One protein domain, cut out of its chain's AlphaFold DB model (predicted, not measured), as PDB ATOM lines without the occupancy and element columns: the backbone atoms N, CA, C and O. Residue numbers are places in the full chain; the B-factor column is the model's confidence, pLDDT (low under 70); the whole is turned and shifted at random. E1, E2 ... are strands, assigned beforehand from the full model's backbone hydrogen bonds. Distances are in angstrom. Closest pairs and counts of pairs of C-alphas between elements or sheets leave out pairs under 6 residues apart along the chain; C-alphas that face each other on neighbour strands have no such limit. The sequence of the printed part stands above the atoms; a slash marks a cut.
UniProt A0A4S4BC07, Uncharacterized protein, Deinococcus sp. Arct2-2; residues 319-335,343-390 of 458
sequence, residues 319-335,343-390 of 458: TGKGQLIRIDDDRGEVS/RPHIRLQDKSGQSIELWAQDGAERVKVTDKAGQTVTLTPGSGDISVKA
ATOM      1  N   THR A 319      27.610  39.174   4.884       88.50
ATOM      2  CA  THR A 319      27.087  40.517   5.170       88.50
ATOM      3  C   THR A 319      28.230  41.489   5.450       88.50
ATOM      4  O   THR A 319      29.304  41.095   5.907       88.50
ATOM      5  N   GLY A 320      27.998  42.794   5.272       85.62
ATOM      6  CA  GLY A 320      29.007  43.825   5.567       85.62
ATOM      7  C   GLY A 320      29.475  43.872   7.032       85.62
ATOM      8  O   GLY A 320      30.450  44.548   7.338       85.62
ATOM      9  N   LYS A 321      28.797  43.158   7.944       85.81
ATOM     10  CA  LYS A 321      29.174  43.028   9.361       85.81
ATOM     11  C   LYS A 321      29.826  41.678   9.697       85.81
ATOM     12  O   LYS A 321      29.979  41.380  10.878       85.81
ATOM     13  N   GLY A 322      30.194  40.880   8.693       81.00
ATOM     14  CA  GLY A 322      30.977  39.653   8.867       81.00
ATOM     15  C   GLY A 322      30.178  38.397   9.224       81.00
ATOM     16  O   GLY A 322      30.781  37.420   9.649       81.00
ATOM     17  N   GLN A 323      28.849  38.393   9.071       89.25
ATOM     18  CA  GLN A 323      28.074  37.145   9.147       89.25
ATOM     19  C   GLN A 323      28.216  36.376   7.834       89.25
ATOM     20  O   GLN A 323      28.242  37.002   6.771       89.25
ATOM     21  N   LEU A 324      28.264  35.047   7.909       89.88
ATOM     22  CA  LEU A 324      28.539  34.171   6.775       89.88
ATOM     23  C   LEU A 324      27.548  33.004   6.723       89.88
ATOM     24  O   LEU A 324      27.328  32.313   7.717       89.88
ATOM     25  N   ILE A 325      27.013  32.757   5.529       90.19
ATOM     26  CA  ILE A 325      26.373  31.496   5.148       90.19
ATOM     27  C   ILE A 325      27.250  30.870   4.071       90.19
ATOM     28  O   ILE A 325      27.539  31.526   3.072       90.19
ATOM     29  N   ARG A 326      27.669  29.620   4.262       89.69
ATOM     30  CA  ARG A 326      28.432  28.849   3.275       89.69
ATOM     31  C   ARG A 326      27.773  27.499   3.038       89.69
ATOM     32  O   ARG A 326      27.455  26.804   4.000       89.69
ATOM     33  N   ILE A 327      27.625  27.141   1.768       88.06
ATOM     34  CA  ILE A 327      27.239  25.815   1.288       88.06
ATOM     35  C   ILE A 327      28.347  25.328   0.356       88.06
ATOM     36  O   ILE A 327      28.800  26.092  -0.502       88.06
ATOM     37  N   ASP A 328      28.799  24.095   0.551       83.69
ATOM     38  CA  ASP A 328      29.956  23.534  -0.145       83.69
ATOM     39  C   ASP A 328      29.742  22.040  -0.449       83.69
ATOM     40  O   ASP A 328      29.420  21.257   0.451       83.69
ATOM     41  N   ASP A 329      29.902  21.658  -1.717       73.12
ATOM     42  CA  ASP A 329      29.816  20.273  -2.203       73.12
ATOM     43  C   ASP A 329      31.199  19.684  -2.534       73.12
ATOM     44  O   ASP A 329      31.280  18.657  -3.207       73.12
ATOM     45  N   ASP A 330      32.292  20.276  -2.024       62.59
ATOM     46  CA  ASP A 330      33.651  19.705  -2.046       62.59
ATOM     47  C   ASP A 330      33.725  18.419  -1.171       62.59
ATOM     48  O   ASP A 330      34.444  18.336  -0.168       62.59
ATOM     49  N   ARG A 331      32.950  17.380  -1.515       51.84
ATOM     50  CA  ARG A 331      32.971  16.058  -0.877       51.84
ATOM     51  C   ARG A 331      34.313  15.379  -1.141       51.84
ATOM     52  O   ARG A 331      34.456  14.605  -2.080       51.84
ATOM     53  N   GLY A 332      35.281  15.618  -0.263       44.88
ATOM     54  CA  GLY A 332      36.495  14.808  -0.179       44.88
ATOM     55  C   GLY A 332      37.674  15.258  -1.040       44.88
ATOM     56  O   GLY A 332      38.642  14.506  -1.133       44.88
ATOM     57  N   GLU A 333      37.670  16.468  -1.608       40.78
ATOM     58  CA  GLU A 333      38.928  17.055  -2.079       40.78
ATOM     59  C   GLU A 333      39.708  17.615  -0.887       40.78
ATOM     60  O   GLU A 333      39.307  18.573  -0.223       40.78
ATOM     61  N   VAL A 334      40.847  16.983  -0.599       41.91
ATOM     62  CA  VAL A 334      41.857  17.535   0.300       41.91
ATOM     63  C   VAL A 334      42.389  18.788  -0.388       41.91
ATOM     64  O   VAL A 334      43.074  18.695  -1.405       41.91
ATOM     65  N   SER A 335      42.056  19.969   0.133       38.19
ATOM     66  CA  SER A 335      42.747  21.184  -0.293       38.19
ATOM     67  C   SER A 335      44.252  20.951  -0.095       38.19
ATOM     68  O   SER A 335      44.634  20.508   0.991       38.19
ATOM     69  N   ARG A 343      35.423  19.529   4.964       56.06
ATOM     70  CA  ARG A 343      34.772  20.832   5.151       56.06
ATOM     71  C   ARG A 343      33.278  20.635   5.445       56.06
ATOM     72  O   ARG A 343      32.678  19.701   4.913       56.06
ATOM     73  N   PRO A 344      32.658  21.493   6.274       57.38
ATOM     74  CA  PRO A 344      31.228  21.405   6.506       57.38
ATOM     75  C   PRO A 344      30.442  21.707   5.231       57.38
ATOM     76  O   PRO A 344      30.710  22.708   4.567       57.38
ATOM     77  N   HIS A 345      29.455  20.860   4.926       74.06
ATOM     78  CA  HIS A 345      28.554  21.029   3.781       74.06
ATOM     79  C   HIS A 345      27.720  22.296   3.910       74.06
ATOM     80  O   HIS A 345      27.421  22.954   2.917       74.06
ATOM     81  N   ILE A 346      27.346  22.642   5.143       85.44
ATOM     82  CA  ILE A 346      26.646  23.880   5.461       85.44
ATOM     83  C   ILE A 346      27.280  24.478   6.713       85.44
ATOM     84  O   ILE A 346      27.420  23.802   7.733       85.44
ATOM     85  N   ARG A 347      27.631  25.763   6.652       87.50
ATOM     86  CA  ARG A 347      28.117  26.535   7.795       87.50
ATOM     87  C   ARG A 347      27.371  27.854   7.908       87.50
ATOM     88  O   ARG A 347      27.314  28.632   6.957       87.50
ATOM     89  N   LEU A 348      26.856  28.114   9.102       90.56
ATOM     90  CA  LEU A 348      26.337  29.410   9.519       90.56
ATOM     91  C   LEU A 348      27.317  29.989  10.529       90.56
ATOM     92  O   LEU A 348      27.680  29.292  11.473       90.56
ATOM     93  N   GLN A 349      27.753  31.230  10.341       91.12
ATOM     94  CA  GLN A 349      28.662  31.894  11.270       91.12
ATOM     95  C   GLN A 349      28.216  33.330  11.534       91.12
ATOM     96  O   GLN A 349      27.896  34.086  10.613       91.12
ATOM     97  N   ASP A 350      28.197  33.716  12.806       90.81
ATOM     98  CA  ASP A 350      27.940  35.092  13.199       90.81
ATOM     99  C   ASP A 350      29.227  35.938  13.200       90.81
ATOM    100  O   ASP A 350      30.345  35.439  13.068       90.81
ATOM    101  N   LYS A 351      29.083  37.249  13.408       87.94
ATOM    102  CA  LYS A 351      30.232  38.167  13.472       87.94
ATOM    103  C   LYS A 351      31.194  37.890  14.636       87.94
ATOM    104  O   LYS A 351      32.297  38.425  14.650       87.94
ATOM    105  N   SER A 352      30.735  37.183  15.671       85.75
ATOM    106  CA  SER A 352      31.496  36.919  16.895       85.75
ATOM    107  C   SER A 352      32.272  35.604  16.831       85.75
ATOM    108  O   SER A 352      32.999  35.285  17.769       85.75
ATOM    109  N   GLY A 353      32.150  34.876  15.718       85.69
ATOM    110  CA  GLY A 353      32.817  33.606  15.481       85.69
ATOM    111  C   GLY A 353      31.991  32.387  15.887       85.69
ATOM    112  O   GLY A 353      32.446  31.276  15.626       85.69
ATOM    113  N   GLN A 354      30.790  32.569  16.453       90.81
ATOM    114  CA  GLN A 354      29.878  31.465  16.757       90.81
ATOM    115  C   GLN A 354      29.448  30.795  15.458       90.81
ATOM    116  O   GLN A 354      29.102  31.492  14.500       90.81
ATOM    117  N   SER A 355      29.453  29.464  15.422       90.88
ATOM    118  CA  SER A 355      29.093  28.713  14.222       90.88
ATOM    119  C   SER A 355      28.146  27.552  14.484       90.88
ATOM    120  O   SER A 355      28.148  26.941  15.551       90.88
ATOM    121  N   ILE A 356      27.350  27.239  13.466       90.88
ATOM    122  CA  ILE A 356      26.641  25.970  13.330       90.88
ATOM    123  C   ILE A 356      27.141  25.318  12.046       90.88
ATOM    124  O   ILE A 356      27.124  25.940  10.982       90.88
ATOM    125  N   GLU A 357      27.606  24.084  12.155       88.69
ATOM    126  CA  GLU A 357      28.221  23.318  11.077       88.69
ATOM    127  C   GLU A 357      27.467  22.000  10.896       88.69
ATOM    128  O   GLU A 357      27.237  21.273  11.864       88.69
ATOM    129  N   LEU A 358      27.085  21.706   9.652       86.25
ATOM    130  CA  LEU A 358      26.491  20.442   9.223       86.25
ATOM    131  C   LEU A 358      27.447  19.779   8.233       86.25
ATOM    132  O   LEU A 358      27.850  20.411   7.254       86.25
ATOM    133  N   TRP A 359      27.829  18.529   8.475       83.25
ATOM    134  CA  TRP A 359      28.761  17.808   7.600       83.25
ATOM    135  C   TRP A 359      28.554  16.300   7.662       83.25
ATOM    136  O   TRP A 359      27.842  15.817   8.537       83.25
ATOM    137  N   ALA A 360      29.182  15.561   6.751       73.06
ATOM    138  CA  ALA A 360      29.271  14.110   6.822       73.06
ATOM    139  C   ALA A 360      30.736  13.673   6.935       73.06
ATOM    140  O   ALA A 360      31.622  14.217   6.275       73.06
ATOM    141  N   GLN A 361      30.996  12.683   7.783       72.75
ATOM    142  CA  GLN A 361      32.298  12.037   7.908       72.75
ATOM    143  C   GLN A 361      32.078  10.529   8.009       72.75
ATOM    144  O   GLN A 361      31.284  10.083   8.834       72.75
ATOM    145  N   ASP A 362      32.757   9.759   7.156       71.19
ATOM    146  CA  ASP A 362      32.676   8.291   7.117       71.19
ATOM    147  C   ASP A 362      31.233   7.752   6.996       71.19
ATOM    148  O   ASP A 362      30.882   6.718   7.556       71.19
ATOM    149  N   GLY A 363      30.369   8.481   6.278       69.69
ATOM    150  CA  GLY A 363      28.954   8.131   6.091       69.69
ATOM    151  C   GLY A 363      28.019   8.534   7.238       69.69
ATOM    152  O   GLY A 363      26.810   8.368   7.101       69.69
ATOM    153  N   ALA A 364      28.537   9.102   8.332       72.00
ATOM    154  CA  ALA A 364      27.734   9.655   9.420       72.00
ATOM    155  C   ALA A 364      27.582  11.176   9.269       72.00
ATOM    156  O   ALA A 364      28.575  11.910   9.241       72.00
ATOM    157  N   GLU A 365      26.339  11.650   9.191       80.69
ATOM    158  CA  GLU A 365      26.002  13.079   9.260       80.69
ATOM    159  C   GLU A 365      26.363  13.635  10.645       80.69
ATOM    160  O   GLU A 365      26.486  12.882  11.597       80.69
ATOM    161  N   ARG A 366      26.604  14.933  10.802       82.38
ATOM    162  CA  ARG A 366      26.961  15.536  12.094       82.38
ATOM    163  C   ARG A 366      26.464  16.970  12.172       82.38
ATOM    164  O   ARG A 366      26.444  17.677  11.165       82.38
ATOM    165  N   VAL A 367      26.111  17.400  13.382       86.25
ATOM    166  CA  VAL A 367      25.797  18.800  13.705       86.25
ATOM    167  C   VAL A 367      26.762  19.276  14.774       86.25
ATOM    168  O   VAL A 367      26.902  18.610  15.793       86.25
ATOM    169  N   LYS A 368      27.395  20.433  14.590       85.31
ATOM    170  CA  LYS A 368      28.261  21.055  15.596       85.31
ATOM    171  C   LYS A 368      27.873  22.494  15.801       85.31
ATOM    172  O   LYS A 368      27.828  23.264  14.849       85.31
ATOM    173  N   VAL A 369      27.650  22.854  17.053       88.06
ATOM    174  CA  VAL A 369      27.490  24.241  17.477       88.06
ATOM    175  C   VAL A 369      28.769  24.645  18.186       88.06
ATOM    176  O   VAL A 369      29.159  23.966  19.131       88.06
ATOM    177  N   THR A 370      29.412  25.717  17.736       86.81
ATOM    178  CA  THR A 370      30.609  26.292  18.359       86.81
ATOM    179  C   THR A 370      30.279  27.685  18.877       86.81
ATOM    180  O   THR A 370      29.776  28.517  18.122       86.81
ATOM    181  N   ASP A 371      30.551  27.963  20.149       88.62
ATOM    182  CA  ASP A 371      30.384  29.306  20.705       88.62
ATOM    183  C   ASP A 371      31.595  30.217  20.407       88.62
ATOM    184  O   ASP A 371      32.607  29.802  19.840       88.62
ATOM    185  N   LYS A 372      31.520  31.487  20.823       88.31
ATOM    186  CA  LYS A 372      32.594  32.473  20.603       88.31
ATOM    187  C   LYS A 372      33.893  32.147  21.353       88.31
ATOM    188  O   LYS A 372      34.931  32.727  21.054       88.31
ATOM    189  N   ALA A 373      33.823  31.292  22.373       82.12
ATOM    190  CA  ALA A 373      34.961  30.845  23.168       82.12
ATOM    191  C   ALA A 373      35.544  29.519  22.642       82.12
ATOM    192  O   ALA A 373      36.495  29.000  23.226       82.12
ATOM    193  N   GLY A 374      34.994  28.975  21.551       82.38
ATOM    194  CA  GLY A 374      35.414  27.710  20.954       82.38
ATOM    195  C   GLY A 374      34.837  26.468  21.641       82.38
ATOM    196  O   GLY A 374      35.307  25.365  21.370       82.38
ATOM    197  N   GLN A 375      33.850  26.609  22.530       80.25
ATOM    198  CA  GLN A 375      33.160  25.475  23.155       80.25
ATOM    199  C   GLN A 375      32.204  24.829  22.153       80.25
ATOM    200  O   GLN A 375      31.557  25.543  21.389       80.25
ATOM    201  N   THR A 376      32.098  23.496  22.156       82.69
ATOM    202  CA  THR A 376      31.388  22.766  21.095       82.69
ATOM    203  C   THR A 376      30.352  21.778  21.616       82.69
ATOM    204  O   THR A 376      30.657  20.964  22.484       82.69
ATOM    205  N   VAL A 377      29.174  21.757  20.999       83.12
ATOM    206  CA  VAL A 377      28.179  20.682  21.143       83.12
ATOM    207  C   VAL A 377      28.107  19.924  19.825       83.12
ATOM    208  O   VAL A 377      27.890  20.566  18.800       83.12
ATOM    209  N   THR A 378      28.271  18.597  19.838       80.94
ATOM    210  CA  THR A 378      28.264  17.775  18.617       80.94
ATOM    211  C   THR A 378      27.183  16.697  18.684       80.94
ATOM    212  O   THR A 378      27.150  15.898  19.615       80.94
ATOM    213  N   LEU A 379      26.319  16.644  17.672       80.75
ATOM    214  CA  LEU A 379      25.335  15.583  17.469       80.75
ATOM    215  C   LEU A 379      25.856  14.621  16.398       80.75
ATOM    216  O   LEU A 379      26.199  15.066  15.301       80.75
ATOM    217  N   THR A 380      25.881  13.324  16.707       77.38
ATOM    218  CA  THR A 380      26.291  12.259  15.777       77.38
ATOM    219  C   THR A 380      25.121  11.278  15.610       77.38
ATOM    220  O   THR A 380      24.863  10.478  16.507       77.38
ATOM    221  N   PRO A 381      24.364  11.319  14.504       63.69
ATOM    222  CA  PRO A 381      23.333  10.348  14.168       63.69
ATOM    223  C   PRO A 381      23.941   8.955  13.957       63.69
ATOM    224  O   PRO A 381      25.063   8.814  13.475       63.69
ATOM    225  N   GLY A 382      23.175   7.917  14.294       59.06
ATOM    226  CA  GLY A 382      23.541   6.516  14.052       59.06
ATOM    227  C   GLY A 382      24.026   5.741  15.280       59.06
ATOM    228  O   GLY A 382      23.904   4.521  15.276       59.06
ATOM    229  N   SER A 383      24.482   6.407  16.349       56.31
ATOM    230  CA  SER A 383      24.744   5.736  17.638       56.31
ATOM    231  C   SER A 383      23.609   5.897  18.656       56.31
ATOM    232  O   SER A 383      23.580   5.189  19.653       56.31
ATOM    233  N   GLY A 384      22.659   6.807  18.404       60.75
ATOM    234  CA  GLY A 384      21.631   7.191  19.380       60.75
ATOM    235  C   GLY A 384      22.147   8.123  20.484       60.75
ATOM    236  O   GLY A 384      21.357   8.553  21.322       60.75
ATOM    237  N   ASP A 385      23.434   8.487  20.462       64.31
ATOM    238  CA  ASP A 385      24.059   9.295  21.505       64.31
ATOM    239  C   ASP A 385      24.104  10.782  21.144       64.31
ATOM    240  O   ASP A 385      24.497  11.190  20.048       64.31
ATOM    241  N   ILE A 386      23.789  11.623  22.128       71.94
ATOM    242  CA  ILE A 386      24.090  13.055  22.108       71.94
ATOM    243  C   ILE A 386      25.308  13.269  23.005       71.94
ATOM    244  O   ILE A 386      25.228  13.091  24.219       71.94
ATOM    245  N   SER A 387      26.443  13.665  22.423       67.75
ATOM    246  CA  SER A 387      27.662  13.944  23.187       67.75
ATOM    247  C   SER A 387      27.840  15.448  23.388       67.75
ATOM    248  O   SER A 387      28.072  16.207  22.445       67.75
ATOM    249  N   VAL A 388      27.752  15.896  24.641       74.88
ATOM    250  CA  VAL A 388      28.026  17.289  25.019       74.88
ATOM    251  C   VAL A 388      29.397  17.355  25.681       74.88
ATOM    252  O   VAL A 388      29.599  16.795  26.756       74.88
ATOM    253  N   LYS A 389      30.345  18.060  25.057       70.06
ATOM    254  CA  LYS A 389      31.691  18.273  25.600       70.06
ATOM    255  C   LYS A 389      31.884  19.746  25.950       70.06
ATOM    256  O   LYS A 389      32.072  20.573  25.065       70.06
ATOM    257  N   ALA A 390      31.885  20.068  27.241       71.19
ATOM    258  CA  ALA A 390      32.172  21.415  27.730       71.19
ATOM    259  C   ALA A 390      33.518  21.464  28.464       71.19
ATOM    260  O   ALA A 390      33.877  20.525  29.172       71.19
TER     261      ALA A 390
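AT A GLANCE: This is residues 319 to 335 and 343 to 390 of the 458 residues of an uncharacterized protein of Deinococcus sp. Arct2-2 (UniProt A0A4S4BC07). A single twisted sheet of six antiparallel strands makes a flat slab with no named helix over either face; the long E3 and E4 lie in its middle, and E1 and E6 are its edges. Across it the strands stand in chain order, E1 E2 E3 E4 E5 E6, and E2 to E6 form a meander, each strand the antiparallel neighbour of the one before. Of the 65 residues printed, 31, under half, are in named strands; the class is all strand. The whole is only just compact, close to loose, with a radius of gyration of the C-alphas of 12.9 A and spans of 40 by 31 by 16 A.

HOW THE PARTS SIT: E3, residues 355 to 361, and E4, residues 364 to 370, are a hairpin at 161 degrees; C-alphas 360 and 365 face each other at 4.2 A, and N 366 and O 359 are within hydrogen-bond range at 2.7 A. E2, residues 346 to 349, is a hairpin with E3 at 159 degrees, with C-alphas 349 and 355 facing at 4.4 A and N 348 to O 356 at 2.9 A. Edge strand E1, residues 324 to 328, is antiparallel to E2 at 166 degrees, with C-alphas 327 and 346 facing at 4.6 A and N 326 to O 347 at 2.9 A. E5, residues 376 to 379, is a hairpin with E4 at 155 degrees, with C-alphas 368 and 378 facing at 4.5 A and N 379 to O 367 at 2.8 A. Edge strand E6, residues 386 to 389, is a hairpin with E5 at 167 degrees; C-alphas 377 and 388 face at 5.2 A, but no N and O pair is within hydrogen-bond range. E1 and E6 are apart.

IN THESE COORDINATES: E1 is 12.8 A long and begins at C-alpha 324 (28.539, 34.171, 6.775). E2 is 10.1 A, E3 18.1 A, E4 19.1 A and E5 10.1 A. E6, 9.9 A, ends at C-alpha 389 (31.691, 18.273, 25.600).

THE WHOLE: The two farthest C-alphas, of Gly 320 and Ser 383, are 40.2 A apart. Residues 336 to 342 are not printed; C-alphas 335 and 343 are 9.7 A apart across this cut. No link printed whole is long. The pLDDT is under 70 at residues 330 to 335, 343 to 344, 363, 381 to 385 and 387.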